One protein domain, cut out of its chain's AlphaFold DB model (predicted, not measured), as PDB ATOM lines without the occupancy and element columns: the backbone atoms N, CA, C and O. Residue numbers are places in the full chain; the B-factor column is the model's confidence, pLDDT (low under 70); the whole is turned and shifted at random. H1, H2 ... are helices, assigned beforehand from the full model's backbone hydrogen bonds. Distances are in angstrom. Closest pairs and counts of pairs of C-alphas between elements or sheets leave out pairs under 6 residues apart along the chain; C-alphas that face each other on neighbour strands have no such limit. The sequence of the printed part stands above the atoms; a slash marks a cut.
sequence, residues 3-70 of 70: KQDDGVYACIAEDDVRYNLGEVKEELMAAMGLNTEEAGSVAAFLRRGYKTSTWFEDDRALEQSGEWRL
ATOM      1  N   LYS A   3     -23.642  13.946 -31.167       90.94
ATOM      2  CA  LYS A   3     -24.458  14.810 -32.016       90.94
ATOM      3  C   LYS A   3     -25.918  14.766 -31.564       90.94
ATOM      4  O   LYS A   3     -26.480  13.680 -31.452       90.94
ATOM      5  N   GLN A   4     -26.493  15.934 -31.327       89.31
ATOM      6  CA  GLN A   4     -27.892  16.132 -30.967       89.31
ATOM      7  C   GLN A   4     -28.753  16.362 -32.226       89.31
ATOM      8  O   GLN A   4     -28.229  16.531 -33.335       89.31
ATOM      9  N   ASP A   5     -30.075  16.383 -32.054       91.31
ATOM     10  CA  ASP A   5     -31.055  16.554 -33.142       91.31
ATOM     11  C   ASP A   5     -30.956  17.917 -33.845       91.31
ATOM     12  O   ASP A   5     -31.270  18.042 -35.028       91.31
ATOM     13  N   ASP A   6     -30.458  18.935 -33.141       92.25
ATOM     14  CA  ASP A   6     -30.161  20.267 -33.681       92.25
ATOM     15  C   ASP A   6     -28.864  20.306 -34.520       92.25
ATOM     16  O   ASP A   6     -28.505  21.335 -35.094       92.25
ATOM     17  N   GLY A   7     -28.160  19.175 -34.619       90.38
ATOM     18  CA  GLY A   7     -26.901  19.032 -35.337       90.38
ATOM     19  C   GLY A   7     -25.666  19.469 -34.550       90.38
ATOM     20  O   GLY A   7     -24.555  19.305 -35.063       90.38
ATOM     21  N   VAL A   8     -25.830  19.976 -33.326       92.62
ATOM     22  CA  VAL A   8     -24.745  20.412 -32.443       92.62
ATOM     23  C   VAL A   8     -24.167  19.208 -31.698       92.62
ATOM     24  O   VAL A   8     -24.856  18.239 -31.385       92.62
ATOM     25  N   TYR A   9     -22.866  19.246 -31.420       91.38
ATOM     26  CA  TYR A   9     -22.209  18.236 -30.598       91.38
ATOM     27  C   TYR A   9     -22.213  18.662 -29.131       91.38
ATOM     28  O   TYR A   9     -21.666  19.708 -28.789       91.38
ATOM     29  N   ALA A  10     -22.764  17.816 -28.264       91.38
ATOM     30  CA  ALA A  10     -22.711  17.988 -26.817       91.38
ATOM     31  C   ALA A  10     -21.579  17.152 -26.208       91.38
ATOM     32  O   ALA A  10     -21.305  16.030 -26.655       91.38
ATOM     33  N   CYS A  11     -20.921  17.684 -25.178       91.44
ATOM     34  CA  CYS A  11     -20.017  16.894 -24.349       91.44
ATOM     35  C   CYS A  11     -20.840  15.970 -23.447       91.44
ATOM     36  O   CYS A  11     -21.821  16.411 -22.857       91.44
ATOM     37  N   ILE A  12     -20.462  14.692 -23.394       89.00
ATOM     38  CA  ILE A  12     -21.122  13.686 -22.545       89.00
ATOM     39  C   ILE A  12     -20.330  13.500 -21.253       89.00
ATOM     40  O   ILE A  12     -20.906  13.499 -20.173       89.00
ATOM     41  N   ALA A  13     -19.019  13.334 -21.393       88.44
ATOM     42  CA  ALA A  13     -18.077  13.109 -20.314       88.44
ATOM     43  C   ALA A  13     -16.722  13.691 -20.733       88.44
ATOM     44  O   ALA A  13     -16.384  13.702 -21.924       88.44
ATOM     45  N   GLU A  14     -15.983  14.190 -19.751       89.31
ATOM     46  CA  GLU A  14     -14.643  14.747 -19.892       89.31
ATOM     47  C   GLU A  14     -13.800  14.234 -18.725       89.31
ATOM     48  O   GLU A  14     -14.287  14.159 -17.597       89.31
ATOM     49  N   ASP A  15     -12.558  13.867 -19.018       87.75
ATOM     50  CA  ASP A  15     -11.611  13.289 -18.071       87.75
ATOM     51  C   ASP A  15     -10.203  13.803 -18.414       87.75
ATOM     52  O   ASP A  15      -9.932  14.170 -19.565       87.75
ATOM     53  N   ASP A  16      -9.322  13.881 -17.416       89.25
ATOM     54  CA  ASP A  16      -7.929  14.284 -17.606       89.25
ATOM     55  C   ASP A  16      -7.094  13.162 -18.242       89.25
ATOM     56  O   ASP A  16      -6.082  13.425 -18.905       89.25
ATOM     57  N   VAL A  17      -7.551  11.915 -18.113       86.25
ATOM     58  CA  VAL A  17      -6.970  10.745 -18.762       86.25
ATOM     59  C   VAL A  17      -7.741  10.397 -20.036       86.25
ATOM     60  O   VAL A  17      -8.965  10.432 -20.120       86.25
ATOM     61  N   ARG A  18      -6.999  10.011 -21.081       83.50
ATOM     62  CA  ARG A  18      -7.600   9.518 -22.322       83.50
ATOM     63  C   ARG A  18      -8.338   8.205 -22.054       83.50
ATOM     64  O   ARG A  18      -7.691   7.202 -21.763       83.50
ATOM     65  N   TYR A  19      -9.645   8.208 -22.286       86.88
ATOM     66  CA  TYR A  19     -10.457   6.997 -22.279       86.88
ATOM     67  C   TYR A  19      -9.939   5.936 -23.257       86.88
ATOM     68  O   TYR A  19      -9.588   6.248 -24.405       86.88
ATOM     69  N   ASN A  20      -9.963   4.679 -22.822       88.88
ATOM     70  CA  ASN A  20      -9.808   3.538 -23.718       88.88
ATOM     71  C   ASN A  20     -11.092   3.294 -24.533       88.88
ATOM     72  O   ASN A  20     -12.165   3.821 -24.223       88.88
ATOM     73  N   LEU A  21     -11.002   2.498 -25.603       89.12
ATOM     74  CA  LEU A  21     -12.159   2.236 -26.469       89.12
ATOM     75  C   LEU A  21     -13.359   1.658 -25.703       89.12
ATOM     76  O   LEU A  21     -14.503   1.987 -26.024       89.12
ATOM     77  N   GLY A  22     -13.106   0.787 -24.729       89.44
ATOM     78  CA  GLY A  22     -14.133   0.177 -23.892       89.44
ATOM     79  C   GLY A  22     -14.886   1.221 -23.074       89.44
ATOM     80  O   GLY A  22     -16.105   1.306 -23.172       89.44
ATOM     81  N   GLU A  23     -14.160   2.062 -22.345       90.00
ATOM     82  CA  GLU A  23     -14.703   3.147 -21.527       90.00
ATOM     83  C   GLU A  23     -15.517   4.134 -22.368       90.00
ATOM     84  O   GLU A  23     -16.661   4.426 -22.027       90.00
ATOM     85  N   VAL A  24     -14.995   4.575 -23.522       89.94
ATOM     86  CA  VAL A  24     -15.750   5.470 -24.419       89.94
ATOM     87  C   VAL A  24     -17.069   4.836 -24.855       89.94
ATOM     88  O   VAL A  24     -18.090   5.522 -24.921       89.94
ATOM     89  N   LYS A  25     -17.063   3.538 -25.186       89.12
ATOM     90  CA  LYS A  25     -18.285   2.834 -25.593       89.12
ATOM     91  C   LYS A  25     -19.300   2.796 -24.458       89.12
ATOM     92  O   LYS A  25     -20.470   3.056 -24.723       89.12
ATOM     93  N   GLU A  26     -18.873   2.500 -23.232       89.75
ATOM     94  CA  GLU A  26     -19.755   2.481 -22.059       89.75
ATOM     95  C   GLU A  26     -20.402   3.840 -21.806       89.75
ATOM     96  O   GLU A  26     -21.631   3.923 -21.748       89.75
ATOM     97  N   GLU A  27     -19.603   4.907 -21.755       91.12
ATOM     98  CA  GLU A  27     -20.099   6.267 -21.529       91.12
ATOM     99  C   GLU A  27     -21.076   6.704 -22.629       91.12
ATOM    100  O   GLU A  27     -22.140   7.272 -22.366       91.12
ATOM    101  N   LEU A  28     -20.768   6.375 -23.887       89.38
ATOM    102  CA  LEU A  28     -21.639   6.690 -25.015       89.38
ATOM    103  C   LEU A  28     -22.957   5.905 -24.963       89.38
ATOM    104  O   LEU A  28     -24.024   6.482 -25.172       89.38
ATOM    105  N   MET A  29     -22.910   4.602 -24.677       88.94
ATOM    106  CA  MET A  29     -24.116   3.775 -24.561       88.94
ATOM    107  C   MET A  29     -24.983   4.203 -23.378       88.94
ATOM    108  O   MET A  29     -26.209   4.182 -23.495       88.94
ATOM    109  N   ALA A  30     -24.369   4.604 -22.263       89.06
ATOM    110  CA  ALA A  30     -25.076   5.155 -21.114       89.06
ATOM    111  C   ALA A  30     -25.794   6.459 -21.488       89.06
ATOM    112  O   ALA A  30     -27.000   6.575 -21.269       89.06
ATOM    113  N   ALA A  31     -25.100   7.395 -22.142       89.62
ATOM    114  CA  ALA A  31     -25.679   8.668 -22.572       89.62
ATOM    115  C   ALA A  31     -26.805   8.519 -23.602       89.62
ATOM    116  O   ALA A  31     -27.756   9.297 -23.603       89.62
ATOM    117  N   MET A  32     -26.726   7.504 -24.462       87.31
ATOM    118  CA  MET A  32     -27.779   7.183 -25.429       87.31
ATOM    119  C   MET A  32     -28.930   6.359 -24.827       87.31
ATOM    120  O   MET A  32     -29.867   6.014 -25.545       87.31
ATOM    121  N   GLY A  33     -28.874   6.007 -23.536       87.44
ATOM    122  CA  GLY A  33     -29.896   5.190 -22.877       87.44
ATOM    123  C   GLY A  33     -29.964   3.751 -23.401       87.44
ATOM    124  O   GLY A  33     -31.011   3.116 -23.336       87.44
ATOM    125  N   LEU A  34     -28.860   3.235 -23.947       83.88
ATOM    126  CA  LEU A  34     -28.778   1.914 -24.574       83.88
ATOM    127  C   LEU A  34     -28.239   0.822 -23.635       83.88
ATOM    128  O   LEU A  34     -28.245  -0.353 -24.002       83.88
ATOM    129  N   ASN A  35     -27.790   1.175 -22.430       79.25
ATOM    130  CA  ASN A  35     -27.283   0.229 -21.428       79.25
ATOM    131  C   ASN A  35     -28.424  -0.386 -20.585       79.25
ATOM    132  O   ASN A  35     -28.370  -0.412 -19.361       79.25
ATOM    133  N   THR A  36     -29.505  -0.814 -21.244       76.94
ATOM    134  CA  THR A  36     -30.730  -1.339 -20.604       76.94
ATOM    135  C   THR A  36     -30.767  -2.864 -20.531       76.94
ATOM    136  O   THR A  36     -31.733  -3.442 -20.040       76.94
ATOM    137  N   GLU A  37     -29.766  -3.526 -21.100       80.44
ATOM    138  CA  GLU A  37     -29.741  -4.970 -21.302       80.44
ATOM    139  C   GLU A  37     -29.031  -5.670 -20.142       80.44
ATOM    140  O   GLU A  37     -28.060  -5.158 -19.581       80.44
ATOM    141  N   GLU A  38     -29.502  -6.867 -19.790       79.31
ATOM    142  CA  GLU A  38     -28.899  -7.665 -18.725       79.31
ATOM    143  C   GLU A  38     -27.449  -8.039 -19.078       79.31
ATOM    144  O   GLU A  38     -27.130  -8.378 -20.229       79.31
ATOM    145  N   ALA A  39     -26.564  -7.963 -18.079       75.88
ATOM    146  CA  ALA A  39     -25.152  -8.276 -18.235       75.88
ATOM    147  C   ALA A  39     -24.979  -9.725 -18.723       75.88
ATOM    148  O   ALA A  39     -25.444 -10.667 -18.089       75.88
ATOM    149  N   GLY A  40     -24.311  -9.903 -19.866       77.00
ATOM    150  CA  GLY A  40     -24.106 -11.221 -20.480       77.00
ATOM    151  C   GLY A  40     -25.200 -11.661 -21.458       77.00
ATOM    152  O   GLY A  40     -25.102 -12.752 -22.018       77.00
ATOM    153  N   SER A  41     -26.211 -10.827 -21.722       85.44
ATOM    154  CA  SER A  41     -27.167 -11.101 -22.797       85.44
ATOM    155  C   SER A  41     -26.507 -11.020 -24.181       85.44
ATOM    156  O   SER A  41     -25.575 -10.248 -24.422       85.44
ATOM    157  N   VAL A  42     -27.025 -11.803 -25.134       84.94
ATOM    158  CA  VAL A  42     -26.577 -11.763 -26.538       84.94
ATOM    159  C   VAL A  42     -26.776 -10.369 -27.138       84.94
ATOM    160  O   VAL A  42     -25.937  -9.908 -27.906       84.94
ATOM    161  N   ALA A  43     -27.848  -9.672 -26.754       84.75
ATOM    162  CA  ALA A  43     -28.105  -8.299 -27.179       84.75
ATOM    163  C   ALA A  43     -26.994  -7.343 -26.704       84.75
ATOM    164  O   ALA A  43     -26.416  -6.633 -27.533       84.75
ATOM    165  N   ALA A  44     -26.591  -7.448 -25.430       84.31
ATOM    166  CA  ALA A  44     -25.513  -6.634 -24.870       84.31
ATOM    167  C   ALA A  44     -24.177  -6.900 -25.572       84.31
ATOM    168  O   ALA A  44     -23.412  -5.968 -25.834       84.31
ATOM    169  N   PHE A  45     -23.913  -8.160 -25.928       86.38
ATOM    170  CA  PHE A  45     -22.738  -8.527 -26.714       86.38
ATOM    171  C   PHE A  45     -22.780  -7.943 -28.131       86.38
ATOM    172  O   PHE A  45     -21.792  -7.370 -28.582       86.38
ATOM    173  N   LEU A  46     -23.912  -8.046 -28.834       87.38
ATOM    174  CA  LEU A  46     -24.051  -7.515 -30.194       87.38
ATOM    175  C   LEU A  46     -23.918  -5.989 -30.235       87.38
ATOM    176  O   LEU A  46     -23.378  -5.449 -31.198       87.38
ATOM    177  N   ARG A  47     -24.374  -5.298 -29.186       84.56
ATOM    178  CA  ARG A  47     -24.287  -3.840 -29.082       84.56
ATOM    179  C   ARG A  47     -22.875  -3.350 -28.742       84.56
ATOM    180  O   ARG A  47     -22.400  -2.410 -29.376       84.56
ATOM    181  N   ARG A  48     -22.177  -3.995 -27.796       85.25
ATOM    182  CA  ARG A  48     -20.772  -3.674 -27.447       85.25
ATOM    183  C   ARG A  48     -19.781  -4.102 -28.534       85.25
ATOM    184  O   ARG A  48     -18.802  -3.401 -28.827       85.25
ATOM    185  N   GLY A  49     -20.051  -5.258 -29.133       86.06
ATOM    186  CA  GLY A  49     -19.136  -5.995 -29.989       86.06
ATOM    187  C   GLY A  49     -18.023  -6.698 -29.206       86.06
ATOM    188  O   GLY A  49     -17.920  -6.603 -27.987       86.06
ATOM    189  N   TYR A  50     -17.163  -7.406 -29.939       86.00
ATOM    190  CA  TYR A  50     -16.060  -8.181 -29.362       86.00
ATOM    191  C   TYR A  50     -14.846  -7.325 -28.968       86.00
ATOM    192  O   TYR A  50     -14.191  -7.594 -27.968       86.00
ATOM    193  N   LYS A  51     -14.523  -6.298 -29.764       87.50
ATOM    194  CA  LYS A  51     -13.295  -5.518 -29.588       87.50
ATOM    195  C   LYS A  51     -13.505  -4.365 -28.604       87.50
ATOM    196  O   LYS A  51     -14.324  -3.471 -28.855       87.50
ATOM    197  N   THR A  52     -12.745  -4.395 -27.514       86.19
ATOM    198  CA  THR A  52     -12.781  -3.421 -26.413       86.19
ATOM    199  C   THR A  52     -11.562  -2.510 -26.372       86.19
ATOM    200  O   THR A  52     -11.587  -1.541 -25.627       86.19
ATOM    201  N   SER A  53     -10.536  -2.787 -27.175       88.75
ATOM    202  CA  SER A  53      -9.319  -1.987 -27.262       88.75
ATOM    203  C   SER A  53      -9.064  -1.466 -28.676       88.75
ATOM    204  O   SER A  53      -9.515  -2.048 -29.670       88.75
ATOM    205  N   THR A  54      -8.363  -0.340 -28.801       84.31
ATOM    206  CA  THR A  54      -7.822   0.121 -30.090       84.31
ATOM    207  C   THR A  54      -6.442  -0.479 -30.374       84.31
ATOM    208  O   THR A  54      -5.727  -0.872 -29.463       84.31
ATOM    209  N   TRP A  55      -6.024  -0.489 -31.648       82.38
ATOM    210  CA  TRP A  55      -4.656  -0.880 -32.032       82.38
ATOM    211  C   TRP A  55      -3.580  -0.081 -31.270       82.38
ATOM    212  O   TRP A  55      -2.572  -0.631 -30.847       82.38
ATOM    213  N   PHE A  56      -3.851   1.200 -31.009       77.25
ATOM    214  CA  PHE A  56      -2.980   2.073 -30.222       77.25
ATOM    215  C   PHE A  56      -2.884   1.672 -28.736       77.25
ATOM    216  O   PHE A  56      -1.874   1.931 -28.085       77.25
ATOM    217  N   GLU A  57      -3.936   1.066 -28.182       84.94
ATOM    218  CA  GLU A  57      -3.951   0.568 -26.802       84.94
ATOM    219  C   GLU A  57      -3.230  -0.778 -26.684       84.94
ATOM    220  O   GLU A  57      -2.470  -0.969 -25.735       84.94
ATOM    221  N   ASP A  58      -3.425  -1.668 -27.660       85.94
ATOM    222  CA  ASP A  58      -2.820  -3.003 -27.686       85.94
ATOM    223  C   ASP A  58      -1.288  -2.931 -27.853       85.94
ATOM    224  O   ASP A  58      -0.546  -3.589 -27.125       85.94
ATOM    225  N   ASP A  59      -0.804  -2.065 -28.749       83.75
ATOM    226  CA  ASP A  59       0.612  -1.963 -29.129       83.75
ATOM    227  C   ASP A  59       1.300  -0.711 -28.546       83.75
ATOM    228  O   ASP A  59       2.266  -0.179 -29.095       83.75
ATOM    229  N   ARG A  60       0.846  -0.227 -27.381       76.94
ATOM    230  CA  ARG A  60       1.337   1.030 -26.773       76.94
ATOM    231  C   ARG A  60       2.859   1.074 -26.554       76.94
ATOM    232  O   ARG A  60       3.456   2.152 -26.527       76.94
ATOM    233  N   ALA A  61       3.490  -0.080 -26.340       78.88
ATOM    234  CA  ALA A  61       4.942  -0.185 -26.197       78.88
ATOM    235  C   ALA A  61       5.676  -0.019 -27.541       78.88
ATOM    236  O   ALA A  61       6.731   0.610 -27.585       78.88
ATOM    237  N   LEU A  62       5.095  -0.529 -28.631       74.06
ATOM    238  CA  LEU A  62       5.598  -0.368 -29.997       74.06
ATOM    239  C   LEU A  62       5.545   1.101 -30.435       74.06
ATOM    240  O   LEU A  62       6.520   1.606 -30.978       74.06
ATOM    241  N   GLU A  63       4.465   1.812 -30.107       68.94
ATOM    242  CA  GLU A  63       4.309   3.243 -30.417       68.94
ATOM    243  C   GLU A  63       5.328   4.139 -29.690       68.94
ATOM    244  O   GLU A  63       5.745   5.180 -30.200       68.94
ATOM    245  N   GLN A  64       5.757   3.739 -28.489       75.06
ATOM    246  CA  GLN A  64       6.804   4.440 -27.736       75.06
ATOM    247  C   GLN A  64       8.215   4.101 -28.224       75.06
ATOM    248  O   GLN A  64       9.162   4.824 -27.903       75.06
ATOM    249  N   SER A  65       8.369   3.015 -28.984       75.00
ATOM    250  CA  SER A  65       9.669   2.596 -29.484       75.00
ATOM    251  C   SER A  65      10.209   3.614 -30.488       75.00
ATOM    252  O   SER A  65       9.535   4.039 -31.424       75.00
ATOM    253  N   GLY A  66      11.463   4.019 -30.294       74.62
ATOM    254  CA  GLY A  66      12.213   4.800 -31.272       74.62
ATOM    255  C   GLY A  66      12.896   3.945 -32.335       74.62
ATOM    256  O   GLY A  66      13.533   4.513 -33.215       74.62
ATOM    257  N   GLU A  67      12.781   2.615 -32.265       77.94
ATOM    258  CA  GLU A  67      13.537   1.683 -33.111       77.94
ATOM    259  C   GLU A  67      13.202   1.798 -34.598       77.94
ATOM    260  O   GLU A  67      14.051   1.512 -35.431       77.94
ATOM    261  N   TRP A  68      12.020   2.306 -34.951       73.31
ATOM    262  CA  TRP A  68      11.677   2.612 -36.344       73.31
ATOM    263  C   TRP A  68      12.526   3.739 -36.955       73.31
ATOM    264  O   TRP A  68      12.475   3.949 -38.165       73.31
ATOM    265  N   ARG A  69      13.263   4.502 -36.133       69.88
ATOM    266  CA  ARG A  69      14.154   5.589 -36.574       69.88
ATOM    267  C   ARG A  69      15.592   5.130 -36.857       69.88
ATOM    268  O   ARG A  69      16.392   5.982 -37.242       69.88
ATOM    269  N   LEU A  70      15.930   3.863 -36.605       59.44
ATOM    270  CA  LEU A  70      17.270   3.299 -36.822       59.44
ATOM    271  C   LEU A  70      17.437   2.716 -38.227       59.44
ATOM    272  O   LEU A  70      16.473   2.108 -38.742       59.44
TER     273      LEU A  70
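What this domain is: This is residues 3 to 70 of the 70 residues of an uncharacterized protein of Monoraphidium neglectum (UniProt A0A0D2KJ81). This model has little regular structure: a long unnamed stretch, residues 3 to 20, leads into the longest helix, H1, with short H2 near it, and the chain then runs away through two small helices, H3 and H4, to a free tail, residues 64 to 70. The 68 printed residues are all helix by class, though named helices, H1 to H4 in order, hold only 27. The whole is only just loose, close to extended, with a radius of gyration of the C-alphas of 16.3 A, spanning 50 by 33 by 20 A.

How they stand to each other: Look at H1, residues 21 to 31, and H2, residues 42 to 48: they are close but not clearly touching, their closest C-alphas, Lys 25 and Arg 48, 7.2 A apart. Their lines stand only just about perpendicular, at 73 degrees. H3, residues 55 to 58, is only just apart from H1, closest 8.4 A, and apart from H2. H4, residues 60 to 64, is close to H3 but not clearly touching: the closest C-alphas, Phe 56 and Glu 63, are 7.4 A apart. Every O i to N i+4 pair is within hydrogen-bond range in H1, H2 and H4; H3 is too short for one.

Where its parts are: Find C-alpha 21 at (-12.159, 2.236, -26.469); H1 runs 15.5 A from there. H2 measures 10.0 A, H3 5.2 A and H4 6.5 A, ending at C-alpha 64, (6.804, 4.440, -27.736).

The domain as a whole: The farthest C-alphas, Thr 36 and Leu 70, are 50.9 A apart. The printed part has no cut and no long link; residues 63, 69 and 70 are under pLDDT 70.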